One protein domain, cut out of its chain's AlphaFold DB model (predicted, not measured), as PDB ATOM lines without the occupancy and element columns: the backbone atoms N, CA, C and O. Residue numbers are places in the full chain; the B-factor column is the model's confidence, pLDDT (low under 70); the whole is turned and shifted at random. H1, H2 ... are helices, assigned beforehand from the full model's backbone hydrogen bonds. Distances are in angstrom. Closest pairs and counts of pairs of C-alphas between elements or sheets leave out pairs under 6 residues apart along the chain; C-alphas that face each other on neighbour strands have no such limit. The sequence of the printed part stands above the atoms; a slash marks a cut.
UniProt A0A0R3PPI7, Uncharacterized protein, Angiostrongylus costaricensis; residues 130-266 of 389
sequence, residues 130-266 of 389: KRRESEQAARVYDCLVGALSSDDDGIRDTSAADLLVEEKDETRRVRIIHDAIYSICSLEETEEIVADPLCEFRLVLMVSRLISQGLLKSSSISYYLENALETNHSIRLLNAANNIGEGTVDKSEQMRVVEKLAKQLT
ATOM      1  N   LYS A 130     -14.408 -31.145 -32.945       58.62
ATOM      2  CA  LYS A 130     -15.283 -31.557 -34.061       58.62
ATOM      3  C   LYS A 130     -16.501 -32.351 -33.585       58.62
ATOM      4  O   LYS A 130     -17.600 -32.147 -34.089       58.62
ATOM      5  N   ARG A 131     -16.326 -33.225 -32.590       55.72
ATOM      6  CA  ARG A 131     -17.427 -33.982 -31.983       55.72
ATOM      7  C   ARG A 131     -18.416 -33.063 -31.264       55.72
ATOM      8  O   ARG A 131     -19.612 -33.183 -31.488       55.72
ATOM      9  N   ARG A 132     -17.929 -32.100 -30.475       57.88
ATOM     10  CA  ARG A 132     -18.782 -31.077 -29.841       57.88
ATOM     11  C   ARG A 132     -19.471 -30.174 -30.863       57.88
ATOM     12  O   ARG A 132     -20.613 -29.802 -30.651       57.88
ATOM     13  N   GLU A 133     -18.799 -29.838 -31.965       62.16
ATOM     14  CA  GLU A 133     -19.383 -29.066 -33.075       62.16
ATOM     15  C   GLU A 133     -20.548 -29.819 -33.722       62.16
ATOM     16  O   GLU A 133     -21.614 -29.243 -33.900       62.16
ATOM     17  N   SER A 134     -20.373 -31.116 -33.986       67.62
ATOM     18  CA  SER A 134     -21.435 -31.997 -34.480       67.62
ATOM     19  C   SER A 134     -22.592 -32.134 -33.483       67.62
ATOM     20  O   SER A 134     -23.749 -32.029 -33.878       67.62
ATOM     21  N   GLU A 135     -22.304 -32.315 -32.193       73.31
ATOM     22  CA  GLU A 135     -23.332 -32.430 -31.151       73.31
ATOM     23  C   GLU A 135     -24.106 -31.117 -30.953       73.31
ATOM     24  O   GLU A 135     -25.310 -31.136 -30.706       73.31
ATOM     25  N   GLN A 136     -23.444 -29.965 -31.076       74.81
ATOM     26  CA  GLN A 136     -24.092 -28.663 -30.943       74.81
ATOM     27  C   GLN A 136     -24.897 -28.291 -32.189       74.81
ATOM     28  O   GLN A 136     -26.002 -27.770 -32.051       74.81
ATOM     29  N   ALA A 137     -24.401 -28.618 -33.384       72.94
ATOM     30  CA  ALA A 137     -25.173 -28.513 -34.618       72.94
ATOM     31  C   ALA A 137     -26.433 -29.386 -34.572       72.94
ATOM     32  O   ALA A 137     -27.496 -28.899 -34.939       72.94
ATOM     33  N   ALA A 138     -26.350 -30.607 -34.028       74.50
ATOM     34  CA  ALA A 138     -27.509 -31.481 -33.837       74.50
ATOM     35  C   ALA A 138     -28.543 -30.894 -32.854       74.50
ATOM     36  O   ALA A 138     -29.739 -30.910 -33.120       74.50
ATOM     37  N   ARG A 139     -28.104 -30.291 -31.743       76.94
ATOM     38  CA  ARG A 139     -29.027 -29.635 -30.793       76.94
ATOM     39  C   ARG A 139     -29.686 -28.387 -31.369       76.94
ATOM     40  O   ARG A 139     -30.860 -28.133 -31.108       76.94
ATOM     41  N   VAL A 140     -28.923 -27.589 -32.121       77.12
ATOM     42  CA  VAL A 140     -29.470 -26.434 -32.839       77.12
ATOM     43  C   VAL A 140     -30.474 -26.932 -33.869       77.12
ATOM     44  O   VAL A 140     -31.594 -26.445 -33.858       77.12
ATOM     45  N   TYR A 141     -30.126 -27.947 -34.659       77.75
ATOM     46  CA  TYR A 141     -31.034 -28.635 -35.574       77.75
ATOM     47  C   TYR A 141     -32.352 -29.043 -34.895       77.75
ATOM     48  O   TYR A 141     -33.405 -28.630 -35.369       77.75
ATOM     49  N   ASP A 142     -32.318 -29.725 -33.744       75.88
ATOM     50  CA  ASP A 142     -33.532 -30.154 -33.028       75.88
ATOM     51  C   ASP A 142     -34.419 -28.963 -32.621       75.88
ATOM     52  O   ASP A 142     -35.655 -29.023 -32.652       75.88
ATOM     53  N   CYS A 143     -33.786 -27.850 -32.239       75.19
ATOM     54  CA  CYS A 143     -34.481 -26.609 -31.915       75.19
ATOM     55  C   CYS A 143     -35.068 -25.947 -33.166       75.19
ATOM     56  O   CYS A 143     -36.217 -25.512 -33.119       75.19
ATOM     57  N   LEU A 144     -34.316 -25.914 -34.274       76.00
ATOM     58  CA  LEU A 144     -34.769 -25.379 -35.556       76.00
ATOM     59  C   LEU A 144     -35.963 -26.190 -36.080       76.00
ATOM     60  O   LEU A 144     -37.017 -25.613 -36.304       76.00
ATOM     61  N   VAL A 145     -35.853 -27.516 -36.192       74.12
ATOM     62  CA  VAL A 145     -36.951 -28.410 -36.618       74.12
ATOM     63  C   VAL A 145     -38.172 -28.252 -35.718       74.12
ATOM     64  O   VAL A 145     -39.300 -28.105 -36.185       74.12
ATOM     65  N   GLY A 146     -37.953 -28.179 -34.408       69.19
ATOM     66  CA  GLY A 146     -39.017 -27.900 -33.461       69.19
ATOM     67  C   GLY A 146     -39.750 -26.580 -33.705       69.19
ATOM     68  O   GLY A 146     -40.982 -26.541 -33.641       69.19
ATOM     69  N   ALA A 147     -38.998 -25.506 -33.949       66.94
ATOM     70  CA  ALA A 147     -39.525 -24.171 -34.228       66.94
ATOM     71  C   ALA A 147     -40.216 -24.086 -35.598       66.94
ATOM     72  O   ALA A 147     -41.054 -23.218 -35.837       66.94
ATOM     73  N   LEU A 148     -39.891 -25.009 -36.508       69.44
ATOM     74  CA  LEU A 148     -40.548 -25.142 -37.802       69.44
ATOM     75  C   LEU A 148     -41.926 -25.812 -37.710       69.44
ATOM     76  O   LEU A 148     -42.642 -25.787 -38.710       69.44
ATOM     77  N   SER A 149     -42.337 -26.366 -36.562       67.06
ATOM     78  CA  SER A 149     -43.702 -26.883 -36.384       67.06
ATOM     79  C   SER A 149     -44.733 -25.745 -36.305       67.06
ATOM     80  O   SER A 149     -44.461 -24.681 -35.751       67.06
ATOM     81  N   SER A 150     -45.936 -25.953 -36.856       56.25
ATOM     82  CA  SER A 150     -47.017 -24.946 -36.888       56.25
ATOM     83  C   SER A 150     -47.522 -24.503 -35.511       56.25
ATOM     84  O   SER A 150     -48.250 -23.515 -35.423       56.25
ATOM     85  N   ASP A 151     -47.140 -25.234 -34.465       57.25
ATOM     86  CA  ASP A 151     -47.673 -25.117 -33.112       57.25
ATOM     87  C   ASP A 151     -46.668 -24.464 -32.142       57.25
ATOM     88  O   ASP A 151     -46.931 -24.404 -30.942       57.25
ATOM     89  N   ASP A 152     -45.507 -23.997 -32.623       60.25
ATOM     90  CA  ASP A 152     -44.528 -23.337 -31.755       60.25
ATOM     91  C   ASP A 152     -44.892 -21.866 -31.493       60.25
ATOM     92  O   ASP A 152     -44.914 -21.023 -32.393       60.25
ATOM     93  N   ASP A 153     -45.087 -21.532 -30.217       56.75
ATOM     94  CA  ASP A 153     -45.337 -20.172 -29.721       56.75
ATOM     95  C   ASP A 153     -44.053 -19.302 -29.669       56.75
ATOM     96  O   ASP A 153     -44.006 -18.269 -28.994       56.75
ATOM     97  N   GLY A 154     -42.983 -19.709 -30.367       59.12
ATOM     98  CA  GLY A 154     -41.671 -19.051 -30.371       59.12
ATOM     99  C   GLY A 154     -40.780 -19.405 -29.174       59.12
ATOM    100  O   GLY A 154     -39.796 -18.714 -28.912       59.12
ATOM    101  N   ILE A 155     -41.106 -20.471 -28.436       59.34
ATOM    102  CA  ILE A 155     -40.325 -20.950 -27.280       59.34
ATOM    103  C   ILE A 155     -39.032 -21.631 -27.756       59.34
ATOM    104  O   ILE A 155     -37.988 -21.576 -27.088       59.34
ATOM    105  N   ARG A 156     -39.066 -22.258 -28.933       64.62
ATOM    106  CA  ARG A 156     -37.892 -22.937 -29.485       64.62
ATOM    107  C   ARG A 156     -36.924 -21.976 -30.176       64.62
ATOM    108  O   ARG A 156     -35.722 -22.221 -30.099       64.62
ATOM    109  N   ASP A 157     -37.401 -20.825 -30.666       63.34
ATOM    110  CA  ASP A 157     -36.546 -19.695 -31.086       63.34
ATOM    111  C   ASP A 157     -35.618 -19.252 -29.937       63.34
ATOM    112  O   ASP A 157     -34.414 -19.076 -30.129       63.34
ATOM    113  N   THR A 158     -36.157 -19.121 -28.717       65.50
ATOM    114  CA  THR A 158     -35.359 -18.782 -27.525       65.50
ATOM    115  C   THR A 158     -34.392 -19.892 -27.119       65.50
ATOM    116  O   THR A 158     -33.272 -19.602 -26.714       65.50
ATOM    117  N   SER A 159     -34.770 -21.158 -27.308       74.06
ATOM    118  CA  SER A 159     -33.893 -22.297 -26.999       74.06
ATOM    119  C   SER A 159     -32.705 -22.386 -27.970       74.06
ATOM    120  O   SER A 159     -31.576 -22.634 -27.550       74.06
ATOM    121  N   ALA A 160     -32.930 -22.117 -29.262       71.25
ATOM    122  CA  ALA A 160     -31.857 -22.015 -30.253       71.25
ATOM    123  C   ALA A 160     -30.919 -20.834 -29.949       71.25
ATOM    124  O   ALA A 160     -29.699 -20.969 -30.046       71.25
ATOM    125  N   ALA A 161     -31.478 -19.689 -29.545       72.31
ATOM    126  CA  ALA A 161     -30.699 -18.530 -29.126       72.31
ATOM    127  C   ALA A 161     -29.790 -18.843 -27.929       72.31
ATOM    128  O   ALA A 161     -28.600 -18.526 -27.976       72.31
ATOM    129  N   ASP A 162     -30.311 -19.518 -26.902       77.44
ATOM    130  CA  ASP A 162     -29.547 -19.896 -25.710       77.44
ATOM    131  C   ASP A 162     -28.363 -20.816 -26.058       77.44
ATOM    132  O   ASP A 162     -27.236 -20.564 -25.631       77.44
ATOM    133  N   LEU A 163     -28.581 -21.815 -26.924       77.50
ATOM    134  CA  LEU A 163     -27.525 -22.718 -27.407       77.50
ATOM    135  C   LEU A 163     -26.431 -21.999 -28.209       77.50
ATOM    136  O   LEU A 163     -25.274 -22.426 -28.205       77.50
ATOM    137  N   LEU A 164     -26.781 -20.920 -28.914       76.75
ATOM    138  CA  LEU A 164     -25.830 -20.121 -29.687       76.75
ATOM    139  C   LEU A 164     -25.046 -19.148 -28.801       76.75
ATOM    140  O   LEU A 164     -23.875 -18.896 -29.081       76.75
ATOM    141  N   VAL A 165     -25.641 -18.623 -27.725       79.25
ATOM    142  CA  VAL A 165     -24.956 -17.737 -26.763       79.25
ATOM    143  C   VAL A 165     -23.798 -18.448 -26.055       79.25
ATOM    144  O   VAL A 165     -22.801 -17.802 -25.716       79.25
ATOM    145  N   GLU A 166     -23.884 -19.768 -25.873       77.69
ATOM    146  CA  GLU A 166     -22.786 -20.578 -25.330       77.69
ATOM    147  C   GLU A 166     -21.518 -20.505 -26.201       77.69
ATOM    148  O   GLU A 166     -20.400 -20.613 -25.682       77.69
ATOM    149  N   GLU A 167     -21.659 -20.238 -27.507       77.94
ATOM    150  CA  GLU A 167     -20.536 -20.116 -28.432       77.94
ATOM    151  C   GLU A 167     -20.037 -18.681 -28.607       77.94
ATOM    152  O   GLU A 167     -20.630 -17.817 -29.258       77.94
ATOM    153  N   LYS A 168     -18.842 -18.440 -28.058       74.25
ATOM    154  CA  LYS A 168     -18.195 -17.121 -28.069       74.25
ATOM    155  C   LYS A 168     -17.696 -16.713 -29.456       74.25
ATOM    156  O   LYS A 168     -17.624 -15.518 -29.742       74.25
ATOM    157  N   ASP A 169     -17.355 -17.680 -30.309       81.50
ATOM    158  CA  ASP A 169     -16.883 -17.426 -31.672       81.50
ATOM    159  C   ASP A 169     -18.067 -17.224 -32.624       81.50
ATOM    160  O   ASP A 169     -18.929 -18.084 -32.803       81.50
ATOM    161  N   GLU A 170     -18.110 -16.050 -33.241       80.44
ATOM    162  CA  GLU A 170     -19.173 -15.646 -34.149       80.44
ATOM    163  C   GLU A 170     -19.129 -16.394 -35.488       80.44
ATOM    164  O   GLU A 170     -20.170 -16.790 -36.006       80.44
ATOM    165  N   THR A 171     -17.933 -16.681 -36.009       80.31
ATOM    166  CA  THR A 171     -17.776 -17.468 -37.245       80.31
ATOM    167  C   THR A 171     -18.267 -18.897 -37.028       80.31
ATOM    168  O   THR A 171     -18.868 -19.515 -37.908       80.31
ATOM    169  N   ARG A 172     -18.048 -19.414 -35.815       81.88
ATOM    170  CA  ARG A 172     -18.493 -20.745 -35.408       81.88
ATOM    171  C   ARG A 172     -20.010 -20.821 -35.276       81.88
ATOM    172  O   ARG A 172     -20.588 -21.781 -35.767       81.88
ATOM    173  N   ARG A 173     -20.655 -19.795 -34.708       84.06
ATOM    174  CA  ARG A 173     -22.125 -19.685 -34.686       84.06
ATOM    175  C   ARG A 173     -22.725 -19.724 -36.093       84.06
ATOM    176  O   ARG A 173     -23.670 -20.472 -36.320       84.06
ATOM    177  N   VAL A 174     -22.144 -18.987 -37.047       85.38
ATOM    178  CA  VAL A 174     -22.597 -19.008 -38.452       85.38
ATOM    179  C   VAL A 174     -22.453 -20.405 -39.062       85.38
ATOM    180  O   VAL A 174     -23.391 -20.882 -39.697       85.38
ATOM    181  N   ARG A 175     -21.326 -21.096 -38.829       85.44
ATOM    182  CA  ARG A 175     -21.126 -22.472 -39.315       85.44
ATOM    183  C   ARG A 175     -22.118 -23.463 -38.698       85.44
ATOM    184  O   ARG A 175     -22.708 -24.234 -39.436       85.44
ATOM    185  N   ILE A 176     -22.343 -23.419 -37.384       85.25
ATOM    186  CA  ILE A 176     -23.298 -24.309 -36.695       85.25
ATOM    187  C   ILE A 176     -24.703 -24.162 -37.291       85.25
ATOM    188  O   ILE A 176     -25.373 -25.157 -37.556       85.25
ATOM    189  N   ILE A 177     -25.135 -22.925 -37.544       86.06
ATOM    190  CA  ILE A 177     -26.431 -22.653 -38.171       86.06
ATOM    191  C   ILE A 177     -26.452 -23.147 -39.611       86.06
ATOM    192  O   ILE A 177     -27.406 -23.802 -40.008       86.06
ATOM    193  N   HIS A 178     -25.406 -22.868 -40.388       86.75
ATOM    194  CA  HIS A 178     -25.291 -23.383 -41.747       86.75
ATOM    195  C   HIS A 178     -25.394 -24.916 -41.787       86.75
ATOM    196  O   HIS A 178     -26.132 -25.443 -42.612       86.75
ATOM    197  N   ASP A 179     -24.701 -25.618 -40.890       83.38
ATOM    198  CA  ASP A 179     -24.676 -27.081 -40.842       83.38
ATOM    199  C   ASP A 179     -26.033 -27.653 -40.393       83.38
ATOM    200  O   ASP A 179     -26.493 -28.656 -40.939       83.38
ATOM    201  N   ALA A 180     -26.728 -26.977 -39.473       82.94
ATOM    202  CA  ALA A 180     -28.096 -27.324 -39.093       82.94
ATOM    203  C   ALA A 180     -29.082 -27.122 -40.260       82.94
ATOM    204  O   ALA A 180     -29.872 -28.015 -40.558       82.94
ATOM    205  N   ILE A 181     -28.997 -25.995 -40.978       83.69
ATOM    206  CA  ILE A 181     -29.810 -25.736 -42.180       83.69
ATOM    207  C   ILE A 181     -29.503 -26.767 -43.267       83.69
ATOM    208  O   ILE A 181     -30.419 -27.274 -43.908       83.69
ATOM    209  N   TYR A 182     -28.225 -27.075 -43.484       83.06
ATOM    210  CA  TYR A 182     -27.798 -28.078 -44.451       83.06
ATOM    211  C   TYR A 182     -28.376 -29.454 -44.119       83.06
ATOM    212  O   TYR A 182     -28.859 -30.122 -45.025       83.06
ATOM    213  N   SER A 183     -28.390 -29.836 -42.839       80.44
ATOM    214  CA  SER A 183     -28.974 -31.102 -42.377       80.44
ATOM    215  C   SER A 183     -30.481 -31.153 -42.646       80.44
ATOM    216  O   SER A 183     -30.941 -32.090 -43.287       80.44
ATOM    217  N   ILE A 184     -31.215 -30.080 -42.318       76.38
ATOM    218  CA  ILE A 184     -32.652 -29.935 -42.629       76.38
ATOM    219  C   ILE A 184     -32.907 -30.041 -44.142       76.38
ATOM    220  O   ILE A 184     -33.854 -30.686 -44.582       76.38
ATOM    221  N   CYS A 185     -32.040 -29.430 -44.956       73.06
ATOM    222  CA  CYS A 185     -32.126 -29.456 -46.418       73.06
ATOM    223  C   CYS A 185     -31.569 -30.740 -47.053       73.06
ATOM    224  O   CYS A 185     -31.632 -30.888 -48.277       73.06
ATOM    225  N   SER A 186     -30.986 -31.642 -46.264       71.94
ATOM    226  CA  SER A 186     -30.358 -32.855 -46.774       71.94
ATOM    227  C   SER A 186     -31.416 -33.885 -47.167       71.94
ATOM    228  O   SER A 186     -32.446 -34.046 -46.514       71.94
ATOM    229  N   LEU A 187     -31.161 -34.600 -48.266       56.81
ATOM    230  CA  LEU A 187     -32.121 -35.509 -48.906       56.81
ATOM    231  C   LEU A 187     -32.628 -36.635 -47.990       56.81
ATOM    232  O   LEU A 187     -33.723 -37.141 -48.230       56.81
ATOM    233  N   GLU A 188     -31.884 -36.994 -46.943       57.47
ATOM    234  CA  GLU A 188     -32.252 -38.044 -45.983       57.47
ATOM    235  C   GLU A 188     -33.428 -37.638 -45.071       57.47
ATOM    236  O   GLU A 188     -34.167 -38.510 -44.623       57.47
ATOM    237  N   GLU A 189     -33.674 -36.334 -44.894       56.16
ATOM    238  CA  GLU A 189     -34.719 -35.775 -44.013       56.16
ATOM    239  C   GLU A 189     -35.747 -34.901 -44.767       56.16
ATOM    240  O   GLU A 189     -36.621 -34.270 -44.177       56.16
ATOM    241  N   THR A 190     -35.699 -34.900 -46.106       61.09
ATOM    242  CA  THR A 190     -36.498 -34.016 -46.986       61.09
ATOM    243  C   THR A 190     -38.019 -34.153 -46.907       61.09
ATOM    244  O   THR A 190     -38.721 -33.375 -47.555       61.09
ATOM    245  N   GLU A 191     -38.571 -35.105 -46.155       63.94
ATOM    246  CA  GLU A 191     -40.024 -35.287 -46.092       63.94
ATOM    247  C   GLU A 191     -40.736 -34.051 -45.542       63.94
ATOM    248  O   GLU A 191     -41.785 -33.692 -46.069       63.94
ATOM    249  N   GLU A 192     -40.142 -33.333 -44.587       65.25
ATOM    250  CA  GLU A 192     -40.746 -32.125 -44.016       65.25
ATOM    251  C   GLU A 192     -40.714 -30.932 -44.984       65.25
ATOM    252  O   GLU A 192     -41.737 -30.279 -45.196       65.25
ATOM    253  N   ILE A 193     -39.582 -30.688 -45.657       69.31
ATOM    254  CA  ILE A 193     -39.439 -29.598 -46.647       69.31
ATOM    255  C   ILE A 193     -40.298 -29.837 -47.892       69.31
ATOM    256  O   ILE A 193     -40.823 -28.896 -48.499       69.31
ATOM    257  N   VAL A 194     -40.413 -31.098 -48.311       67.44
ATOM    258  CA  VAL A 194     -41.292 -31.492 -49.415       67.44
ATOM    259  C   VAL A 194     -42.749 -31.408 -48.973       67.44
ATOM    260  O   VAL A 194     -43.610 -31.054 -49.778       67.44
ATOM    261  N   ALA A 195     -43.042 -31.715 -47.706       68.06
ATOM    262  CA  ALA A 195     -44.404 -31.703 -47.214       68.06
ATOM    263  C   ALA A 195     -44.967 -30.296 -47.016       68.06
ATOM    264  O   ALA A 195     -46.151 -30.104 -47.303       68.06
ATOM    265  N   ASP A 196     -44.139 -29.358 -46.556       67.56
ATOM    266  CA  ASP A 196     -44.528 -27.985 -46.267       67.56
ATOM    267  C   ASP A 196     -43.691 -26.972 -47.076       67.56
ATOM    268  O   ASP A 196     -42.539 -26.688 -46.729       67.56
ATOM    269  N   PRO A 197     -44.272 -26.360 -48.127       62.56
ATOM    270  CA  PRO A 197     -43.625 -25.297 -48.899       62.56
ATOM    271  C   PRO A 197     -43.205 -24.085 -48.052       62.56
ATOM    272  O   PRO A 197     -42.279 -23.365 -48.417       62.56
ATOM    273  N   LEU A 198     -43.851 -23.855 -46.903       67.06
ATOM    274  CA  LEU A 198     -43.527 -22.768 -45.980       67.06
ATOM    275  C   LEU A 198     -42.396 -23.129 -45.007       67.06
ATOM    276  O   LEU A 198     -41.987 -22.279 -44.213       67.06
ATOM    277  N   CYS A 199     -41.860 -24.350 -45.047       73.12
ATOM    278  CA  CYS A 199     -40.750 -24.761 -44.187       73.12
ATOM    279  C   CYS A 199     -39.498 -23.902 -44.433       73.12
ATOM    280  O   CYS A 199     -38.927 -23.342 -43.498       73.12
ATOM    281  N   GLU A 200     -39.116 -23.712 -45.700       74.81
ATOM    282  CA  GLU A 200     -37.981 -22.855 -46.087       74.81
ATOM    283  C   GLU A 200     -38.215 -21.400 -45.660       74.81
ATOM    284  O   GLU A 200     -37.303 -20.724 -45.185       74.81
ATOM    285  N   PHE A 201     -39.464 -20.939 -45.750       70.19
ATOM    286  CA  PHE A 201     -39.888 -19.618 -45.294       70.19
ATOM    287  C   PHE A 201     -39.717 -19.438 -43.781       70.19
ATOM    288  O   PHE A 201     -39.116 -18.455 -43.337       70.19
ATOM    289  N   ARG A 202     -40.206 -20.387 -42.976       73.06
ATOM    290  CA  ARG A 202     -40.066 -20.333 -41.513       73.06
ATOM    291  C   ARG A 202     -38.597 -20.408 -41.098       73.06
ATOM    292  O   ARG A 202     -38.189 -19.678 -40.196       73.06
ATOM    293  N   LEU A 203     -37.788 -21.191 -41.812       78.31
ATOM    294  CA  LEU A 203     -36.352 -21.311 -41.570       78.31
ATOM    295  C   LEU A 203     -35.613 -19.990 -41.836       78.31
ATOM    296  O   LEU A 203     -34.868 -19.515 -40.979       78.31
ATOM    297  N   VAL A 204     -35.872 -19.347 -42.977       77.50
ATOM    298  CA  VAL A 204     -35.295 -18.034 -43.310       77.50
ATOM    299  C   VAL A 204     -35.711 -16.964 -42.292       77.50
ATOM    300  O   VAL A 204     -34.870 -16.182 -41.841       77.50
ATOM    301  N   LEU A 205     -36.984 -16.943 -41.880       73.56
ATOM    302  CA  LEU A 205     -37.476 -16.011 -40.860       73.56
ATOM    303  C   LEU A 205     -36.788 -16.204 -39.512       73.56
ATOM    304  O   LEU A 205     -36.404 -15.225 -38.875       73.56
ATOM    305  N   MET A 206     -36.634 -17.445 -39.070       76.06
ATOM    306  CA  MET A 206     -35.985 -17.760 -37.805       76.06
ATOM    307  C   MET A 206     -34.515 -17.322 -37.812       76.06
ATOM    308  O   MET A 206     -34.077 -16.629 -36.896       76.06
ATOM    309  N   VAL A 207     -33.767 -17.619 -38.880       81.75
ATOM    310  CA  VAL A 207     -32.372 -17.162 -39.013       81.75
ATOM    311  C   VAL A 207     -32.302 -15.634 -39.028       81.75
ATOM    312  O   VAL A 207     -31.468 -15.046 -38.341       81.75
ATOM    313  N   SER A 208     -33.221 -14.969 -39.731       77.06
ATOM    314  CA  SER A 208     -33.322 -13.506 -39.722       77.06
ATOM    315  C   SER A 208     -33.600 -12.943 -38.321       77.06
ATOM    316  O   SER A 208     -33.006 -11.935 -37.928       77.06
ATOM    317  N   ARG A 209     -34.431 -13.615 -37.511       75.69
ATOM    318  CA  ARG A 209     -34.655 -13.239 -36.106       75.69
ATOM    319  C   ARG A 209     -33.373 -13.352 -35.286       75.69
ATOM    320  O   ARG A 209     -33.068 -12.408 -34.560       75.69
ATOM    321  N   LEU A 210     -32.596 -14.424 -35.444       78.50
ATOM    322  CA  LEU A 210     -31.303 -14.587 -34.762       78.50
ATOM    323  C   LEU A 210     -30.319 -13.459 -35.126       78.50
ATOM    324  O   LEU A 210     -29.628 -12.938 -34.249       78.50
ATOM    325  N   ILE A 211     -30.307 -13.023 -36.391       79.75
ATOM    326  CA  ILE A 211     -29.533 -11.849 -36.832       79.75
ATOM    327  C   ILE A 211     -30.038 -10.587 -36.124       79.75
ATOM    328  O   ILE A 211     -29.262  -9.879 -35.490       79.75
ATOM    329  N   SER A 212     -31.352 -10.341 -36.148       73.38
ATOM    330  CA  SER A 212     -31.957  -9.144 -35.539       73.38
ATOM    331  C   SER A 212     -31.759  -9.049 -34.019       73.38
ATOM    332  O   SER A 212     -31.712  -7.953 -33.465       73.38
ATOM    333  N   GLN A 213     -31.614 -10.192 -33.342       74.56
ATOM    334  CA  GLN A 213     -31.306 -10.282 -31.913       74.56
ATOM    335  C   GLN A 213     -29.817 -10.024 -31.612       74.56
ATOM    336  O   GLN A 213     -29.419 -10.003 -30.448       74.56
ATOM    337  N   GLY A 214     -28.983  -9.824 -32.638       73.50
ATOM    338  CA  GLY A 214     -27.542  -9.610 -32.507       73.50
ATOM    339  C   GLY A 214     -26.752 -10.884 -32.196       73.50
ATOM    340  O   GLY A 214     -25.573 -10.804 -31.839       73.50
ATOM    341  N   LEU A 215     -27.377 -12.061 -32.322       78.25
ATOM    342  CA  LEU A 215     -26.716 -13.354 -32.118       78.25
ATOM    343  C   LEU A 215     -25.829 -13.732 -33.304       78.25
ATOM    344  O   LEU A 215     -24.900 -14.521 -33.145       78.25
ATOM    345  N   LEU A 216     -26.078 -13.144 -34.470       82.62
ATOM    346  CA  LEU A 216     -25.250 -13.241 -35.665       82.62
ATOM    347  C   LEU A 216     -25.148 -11.840 -36.259       82.62
ATOM    348  O   LEU A 216     -26.180 -11.209 -36.467       82.62
ATOM    349  N   LYS A 217     -23.948 -11.338 -36.568       83.38
ATOM    350  CA  LYS A 217     -23.854 -10.093 -37.338       83.38
ATOM    351  C   LYS A 217     -23.926 -10.391 -38.820       83.38
ATOM    352  O   LYS A 217     -23.274 -11.314 -39.317       83.38
ATOM    353  N   SER A 218     -24.611  -9.505 -39.531       82.19
ATOM    354  CA  SER A 218     -24.717  -9.569 -40.986       82.19
ATOM    355  C   SER A 218     -23.348  -9.623 -41.678       82.19
ATOM    356  O   SER A 218     -23.136 -10.431 -42.579       82.19
ATOM    357  N   SER A 219     -22.362  -8.869 -41.177       83.94
ATOM    358  CA  SER A 219     -20.992  -8.862 -41.709       83.94
ATOM    359  C   SER A 219     -20.282 -10.216 -41.615       83.94
ATOM    360  O   SER A 219     -19.498 -10.565 -42.494       83.94
ATOM    361  N   SER A 220     -20.534 -10.972 -40.545       84.69
ATOM    362  CA  SER A 220     -19.907 -12.280 -40.315       84.69
ATOM    363  C   SER A 220     -20.518 -13.341 -41.223       84.69
ATOM    364  O   SER A 220     -19.808 -14.208 -41.727       84.69
ATOM    365  N   ILE A 221     -21.825 -13.229 -41.482       84.81
ATOM    366  CA  ILE A 221     -22.516 -14.054 -42.470       84.81
ATOM    367  C   ILE A 221     -22.005 -13.725 -43.873       84.81
ATOM    368  O   ILE A 221     -21.599 -14.638 -44.578       84.81
ATOM    369  N   SER A 222     -21.930 -12.447 -44.262       85.31
ATOM    370  CA  SER A 222     -21.377 -12.041 -45.563       85.31
ATOM    371  C   SER A 222     -19.965 -12.584 -45.782       85.31
ATOM    372  O   SER A 222     -19.698 -13.177 -46.821       85.31
ATOM    373  N   TYR A 223     -19.091 -12.481 -44.776       85.38
ATOM    374  CA  TYR A 223     -17.746 -13.049 -44.849       85.38
ATOM    375  C   TYR A 223     -17.759 -14.577 -45.009       85.38
ATOM    376  O   TYR A 223     -16.981 -15.123 -45.784       85.38
ATOM    377  N   TYR A 224     -18.640 -15.286 -44.299       85.38
ATOM    378  CA  TYR A 224     -18.775 -16.734 -44.451       85.38
ATOM    379  C   TYR A 224     -19.256 -17.122 -45.858       85.38
ATOM    380  O   TYR A 224     -18.699 -18.034 -46.462       85.38
ATOM    381  N   LEU A 225     -20.246 -16.400 -46.389       84.19
ATOM    382  CA  LEU A 225     -20.811 -16.627 -47.720       84.19
ATOM    383  C   LEU A 225     -19.783 -16.372 -48.833       84.19
ATOM    384  O   LEU A 225     -19.695 -17.162 -49.764       84.19
ATOM    385  N   GLU A 226     -18.972 -15.315 -48.718       83.50
ATOM    386  CA  GLU A 226     -17.904 -14.992 -49.682       83.50
ATOM    387  C   GLU A 226     -16.790 -16.051 -49.728       83.50
ATOM    388  O   GLU A 226     -16.120 -16.196 -50.748       83.50
ATOM    389  N   ASN A 227     -16.586 -16.786 -48.631       82.44
ATOM    390  CA  ASN A 227     -15.552 -17.817 -48.511       82.44
ATOM    391  C   ASN A 227     -16.101 -19.247 -48.644       82.44
ATOM    392  O   ASN A 227     -15.357 -20.211 -48.438       82.44
ATOM    393  N   ALA A 228     -17.388 -19.410 -48.954       78.31
ATOM    394  CA  ALA A 228     -17.968 -20.725 -49.177       78.31
ATOM    395  C   ALA A 228     -17.440 -21.325 -50.491       78.31
ATOM    396  O   ALA A 228     -17.450 -20.675 -51.532       78.31
ATOM    397  N   LEU A 229     -16.963 -22.573 -50.434       67.50
ATOM    398  CA  LEU A 229     -16.382 -23.272 -51.589       67.50
ATOM    399  C   LEU A 229     -17.436 -23.743 -52.603       67.50
ATOM    400  O   LEU A 229     -17.118 -23.897 -53.776       67.50
ATOM    401  N   GLU A 230     -18.670 -23.968 -52.150       70.69
ATOM    402  CA  GLU A 230     -19.790 -24.446 -52.964       70.69
ATOM    403  C   GLU A 230     -21.050 -23.656 -52.612       70.69
ATOM    404  O   GLU A 230     -21.348 -23.461 -51.435       70.69
ATOM    405  N   THR A 231     -21.810 -23.212 -53.611       71.31
ATOM    406  CA  THR A 231     -23.101 -22.538 -53.420       71.31
ATOM    407  C   THR A 231     -24.226 -23.562 -53.315       71.31
ATOM    408  O   THR A 231     -24.897 -23.878 -54.294       71.31
ATOM    409  N   ASN A 232     -24.436 -24.080 -52.107       75.00
ATOM    410  CA  ASN A 232     -25.506 -25.036 -51.811       75.00
ATOM    411  C   ASN A 232     -26.812 -24.330 -51.398       75.00
ATOM    412  O   ASN A 232     -26.801 -23.163 -50.994       75.00
ATOM    413  N   HIS A 233     -27.949 -25.036 -51.450       77.06
ATOM    414  CA  HIS A 233     -29.262 -24.484 -51.071       77.06
ATOM    415  C   HIS A 233     -29.265 -23.824 -49.684       77.06
ATOM    416  O   HIS A 233     -29.758 -22.711 -49.512       77.06
ATOM    417  N   SER A 234     -28.608 -24.446 -48.702       80.44
ATOM    418  CA  SER A 234     -28.442 -23.905 -47.344       80.44
ATOM    419  C   SER A 234     -27.776 -22.523 -47.317       80.44
ATOM    420  O   SER A 234     -28.178 -21.649 -46.551       80.44
ATOM    421  N   ILE A 235     -26.782 -22.299 -48.179       81.56
ATOM    422  CA  ILE A 235     -26.072 -21.020 -48.334       81.56
ATOM    423  C   ILE A 235     -26.989 -19.979 -48.968       81.56
ATOM    424  O   ILE A 235     -26.973 -18.820 -48.554       81.56
ATOM    425  N   ARG A 236     -27.838 -20.381 -49.922       77.12
ATOM    426  CA  ARG A 236     -28.847 -19.497 -50.524       77.12
ATOM    427  C   ARG A 236     -29.885 -19.061 -49.491       77.12
ATOM    428  O   ARG A 236     -30.171 -17.869 -49.409       77.12
ATOM    429  N   LEU A 237     -30.374 -19.982 -48.657       79.06
ATOM    430  CA  LEU A 237     -31.294 -19.674 -47.556       79.06
ATOM    431  C   LEU A 237     -30.643 -18.757 -46.510       79.06
ATOM    432  O   LEU A 237     -31.256 -17.784 -46.072       79.06
ATOM    433  N   LEU A 238     -29.378 -19.002 -46.158       83.88
ATOM    434  CA  LEU A 238     -28.624 -18.152 -45.234       83.88
ATOM    435  C   LEU A 238     -28.385 -16.743 -45.805       83.88
ATOM    436  O   LEU A 238     -28.528 -15.749 -45.092       83.88
ATOM    437  N   ASN A 239     -28.066 -16.636 -47.097       82.62
ATOM    438  CA  ASN A 239     -27.930 -15.355 -47.787       82.62
ATOM    439  C   ASN A 239     -29.270 -14.607 -47.849       82.62
ATOM    440  O   ASN A 239     -29.329 -13.414 -47.555       82.62
ATOM    441  N   ALA A 240     -30.365 -15.307 -48.163       76.06
ATOM    442  CA  ALA A 240     -31.708 -14.738 -48.119       76.06
ATOM    443  C   ALA A 240     -32.026 -14.193 -46.719       76.06
ATOM    444  O   ALA A 240     -32.469 -13.054 -46.606       76.06
ATOM    445  N   ALA A 241     -31.705 -14.945 -45.660       79.69
ATOM    446  CA  ALA A 241     -31.888 -14.508 -44.278       79.69
ATOM    447  C   ALA A 241     -31.086 -13.239 -43.937       79.69
ATOM    448  O   ALA A 241     -31.600 -12.335 -43.276       79.69
ATOM    449  N   ASN A 242     -29.845 -13.151 -44.426       83.00
ATOM    450  CA  ASN A 242     -28.959 -12.007 -44.215       83.00
ATOM    451  C   ASN A 242     -29.450 -10.725 -44.906       83.00
ATOM    452  O   ASN A 242     -29.323  -9.627 -44.367       83.00
ATOM    453  N   ASN A 243     -30.057 -10.865 -46.085       74.94
ATOM    454  CA  ASN A 243     -30.542  -9.741 -46.886       74.94
ATOM    455  C   ASN A 243     -31.865  -9.136 -46.379       74.94
ATOM    456  O   ASN A 243     -32.292  -8.102 -46.889       74.94
ATOM    457  N   ILE A 244     -32.503  -9.727 -45.362       68.44
ATOM    458  CA  ILE A 244     -33.773  -9.234 -44.789       68.44
ATOM    459  C   ILE A 244     -33.600  -7.942 -43.960       68.44
ATOM    460  O   ILE A 244     -34.586  -7.292 -43.612       68.44
ATOM    461  N   GLY A 245     -32.363  -7.492 -43.743       55.38
ATOM    462  CA  GLY A 245     -32.042  -6.152 -43.256       55.38
ATOM    463  C   GLY A 245     -32.225  -5.958 -41.748       55.38
ATOM    464  O   GLY A 245     -33.320  -6.078 -41.195       55.38
ATOM    465  N   GLU A 246     -31.138  -5.564 -41.081       50.72
ATOM    466  CA  GLU A 246     -31.167  -4.969 -39.744       50.72
ATOM    467  C   GLU A 246     -31.844  -3.591 -39.809       50.72
ATOM    468  O   GLU A 246     -31.230  -2.581 -40.141       50.72
ATOM    469  N   GLY A 247     -33.131  -3.559 -39.469       50.81
ATOM    470  CA  GLY A 247     -33.854  -2.335 -39.137       50.81
ATOM    471  C   GLY A 247     -34.405  -1.575 -40.341       50.81
ATOM    472  O   GLY A 247     -33.664  -0.938 -41.076       50.81
ATOM    473  N   THR A 248     -35.733  -1.607 -40.500       42.28
ATOM    474  CA  THR A 248     -36.618  -0.513 -40.993       42.28
ATOM    475  C   THR A 248     -37.988  -1.011 -41.453       42.28
ATOM    476  O   THR A 248     -38.803  -0.204 -41.891       42.28
ATOM    477  N   VAL A 249     -38.295  -2.302 -41.331       47.12
ATOM    478  CA  VAL A 249     -39.498  -2.851 -41.953       47.12
ATOM    479  C   VAL A 249     -40.478  -3.353 -40.893       47.12
ATOM    480  O   VAL A 249     -40.121  -4.153 -40.031       47.12
ATOM    481  N   ASP A 250     -41.711  -2.839 -40.942       52.00
ATOM    482  CA  ASP A 250     -42.850  -3.342 -40.169       52.00
ATOM    483  C   ASP A 250     -42.965  -4.867 -40.339       52.00
ATOM    484  O   ASP A 250     -42.681  -5.388 -41.419       52.00
ATOM    485  N   LYS A 251     -43.399  -5.602 -39.303       51.03
ATOM    486  CA  LYS A 251     -43.512  -7.077 -39.355       51.03
ATOM    487  C   LYS A 251     -44.292  -7.544 -40.589       51.03
ATOM    488  O   LYS A 251     -43.971  -8.593 -41.135       51.03
ATOM    489  N   SER A 252     -45.281  -6.765 -41.040       50.06
ATOM    490  CA  SER A 252     -46.079  -7.062 -42.237       50.06
ATOM    491  C   SER A 252     -45.295  -6.941 -43.549       50.06
ATOM    492  O   SER A 252     -45.547  -7.680 -44.498       50.06
ATOM    493  N   GLU A 253     -44.309  -6.051 -43.612       48.59
ATOM    494  CA  GLU A 253     -43.535  -5.783 -44.818       48.59
ATOM    495  C   GLU A 253     -42.249  -6.617 -44.863       48.59
ATOM    496  O   GLU A 253     -41.841  -7.045 -45.939       48.59
ATOM    497  N   GLN A 254     -41.716  -7.013 -43.700       49.44
ATOM    498  CA  GLN A 254     -40.756  -8.111 -43.583       49.44
ATOM    499  C   GLN A 254     -41.414  -9.417 -44.039       49.44
ATOM    500  O   GLN A 254     -40.846 -10.131 -44.858       49.44
ATOM    501  N   MET A 255     -42.661  -9.669 -43.621       50.12
ATOM    502  CA  MET A 255     -43.442 -10.803 -44.117       50.12
ATOM    503  C   MET A 255     -43.639 -10.748 -45.634       50.12
ATOM    504  O   MET A 255     -43.505 -11.776 -46.274       50.12
ATOM    505  N   ARG A 256     -43.871  -9.570 -46.233       53.56
ATOM    506  CA  ARG A 256     -43.991  -9.418 -47.697       53.56
ATOM    507  C   ARG A 256     -42.681  -9.606 -48.453       53.56
ATOM    508  O   ARG A 256     -42.695 -10.190 -49.529       53.56
ATOM    509  N   VAL A 257     -41.563  -9.084 -47.948       51.75
ATOM    510  CA  VAL A 257     -40.243  -9.255 -48.585       51.75
ATOM    511  C   VAL A 257     -39.810 -10.715 -48.504       51.75
ATOM    512  O   VAL A 257     -39.277 -11.243 -49.475       51.75
ATOM    513  N   VAL A 258     -40.113 -11.384 -47.393       49.78
ATOM    514  CA  VAL A 258     -39.816 -12.802 -47.200       49.78
ATOM    515  C   VAL A 258     -40.817 -13.699 -47.920       49.78
ATOM    516  O   VAL A 258     -40.388 -14.674 -48.510       49.78
ATOM    517  N   GLU A 259     -42.106 -13.356 -47.999       48.88
ATOM    518  CA  GLU A 259     -43.062 -14.005 -48.912       48.88
ATOM    519  C   GLU A 259     -42.616 -13.838 -50.357       48.88
ATOM    520  O   GLU A 259     -42.750 -14.774 -51.124       48.88
ATOM    521  N   LYS A 260     -42.072 -12.681 -50.746       54.59
ATOM    522  CA  LYS A 260     -41.562 -12.449 -52.099       54.59
ATOM    523  C   LYS A 260     -40.284 -13.243 -52.370       54.59
ATOM    524  O   LYS A 260     -40.178 -13.803 -53.447       54.59
ATOM    525  N   LEU A 261     -39.355 -13.328 -51.416       52.88
ATOM    526  CA  LEU A 261     -38.126 -14.127 -51.525       52.88
ATOM    527  C   LEU A 261     -38.400 -15.630 -51.445       52.88
ATOM    528  O   LEU A 261     -37.758 -16.392 -52.149       52.88
ATOM    529  N   ALA A 262     -39.355 -16.058 -50.620       46.47
ATOM    530  CA  ALA A 262     -39.799 -17.441 -50.517       46.47
ATOM    531  C   ALA A 262     -40.628 -17.827 -51.735       46.47
ATOM    532  O   ALA A 262     -40.384 -18.882 -52.290       46.47
ATOM    533  N   LYS A 263     -41.526 -16.964 -52.226       49.62
ATOM    534  CA  LYS A 263     -42.144 -17.130 -53.544       49.62
ATOM    535  C   LYS A 263     -41.085 -17.184 -54.618       49.62
ATOM    536  O   LYS A 263     -41.118 -18.115 -55.377       49.62
ATOM    537  N   GLN A 264     -40.070 -16.334 -54.619       51.59
ATOM    538  CA  GLN A 264     -38.952 -16.497 -55.545       51.59
ATOM    539  C   GLN A 264     -38.242 -17.847 -55.343       51.59
ATOM    540  O   GLN A 264     -38.078 -18.569 -56.300       51.59
ATOM    541  N   LEU A 265     -37.948 -18.309 -54.130       51.78
ATOM    542  CA  LEU A 265     -37.335 -19.630 -53.902       51.78
ATOM    543  C   LEU A 265     -38.251 -20.826 -54.263       51.78
ATOM    544  O   LEU A 265     -37.745 -21.876 -54.653       51.78
ATOM    545  N   THR A 266     -39.576 -20.675 -54.160       49.31
ATOM    546  CA  THR A 266     -40.591 -21.724 -54.406       49.31
ATOM    547  C   THR A 266     -41.086 -21.716 -55.863       49.31
ATOM    548  O   THR A 266     -41.250 -22.775 -56.467       49.31
TER     549      THR A 266
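AT A GLANCE: This is residues 130 to 266 of the 389 residues of an uncharacterized protein of Angiostrongylus costaricensis (UniProt A0A0R3PPI7). This is a rounded cluster of mostly crossed helices, with H5 and H7 near the middle and H3 packing on H7. The hairpin of H1 and H2 covers one side, with H1 crossing H3; H6 packs on H3 and H7, H8 packs on H5 on another side, and little H4 sits at a corner by the start of H5. The printed part has 137 residues with eight named helices, H1 to H8 in order, and no named strand: all helix. It is compact, with a radius of gyration of the C-alphas of 13.9 A and spans of 39 by 33 by 32 A.

IN THESE COORDINATES: Find C-alpha 130 at (-15.283, -31.557, -34.061); from there H1 runs 25.3 A to residue 147. Next come H2, residues 155 to 165, and H3, residues 170 to 184, 21.4 A long. H4 is residues 191 to 195. H5 begins at C-alpha 199, (-40.750, -24.761, -44.187), and runs 19.9 A to 212. H6 is residues 218 to 226, H7 233 to 242, and H8 251 to 266, 21.2 A long, ending at (-40.591, -21.724, -54.406).

HOW THE PARTS SIT: H1 and H2 form a helical hairpin, at a shallow tilt of 22 degrees. H1 touches H3 at a steep tilt of 62 degrees, C-alphas 141 and 180 being closest at 4.8 A. H7 touches H3 (Tyr 182 and Ser 234, closest C-alphas, 5.1 A), H5 (208 and 241, 4.9 A) and H6, its hairpin partner (218 and 242, 5.9 A). Look at residues 200 to 205 of H5, which alone touch H8; C-alphas 201 and 262 are closest, 5.7 A apart. H4 and H5 only just touch, only at the corner, with 3 pairs of C-alphas within 8 A. H1 and H8 are apart. In each helix every O i to N i+4 pair is within hydrogen-bond range.

THE WHOLE: The C-alphas farthest apart, of Arg 131 and Asp 250, are 40.6 A apart. The printed part has no cut and no long link; residues 226 to 231 stand free. Mean pLDDT of the printed part is 70.4, and 54 residues are under 70, among them 244 to 266.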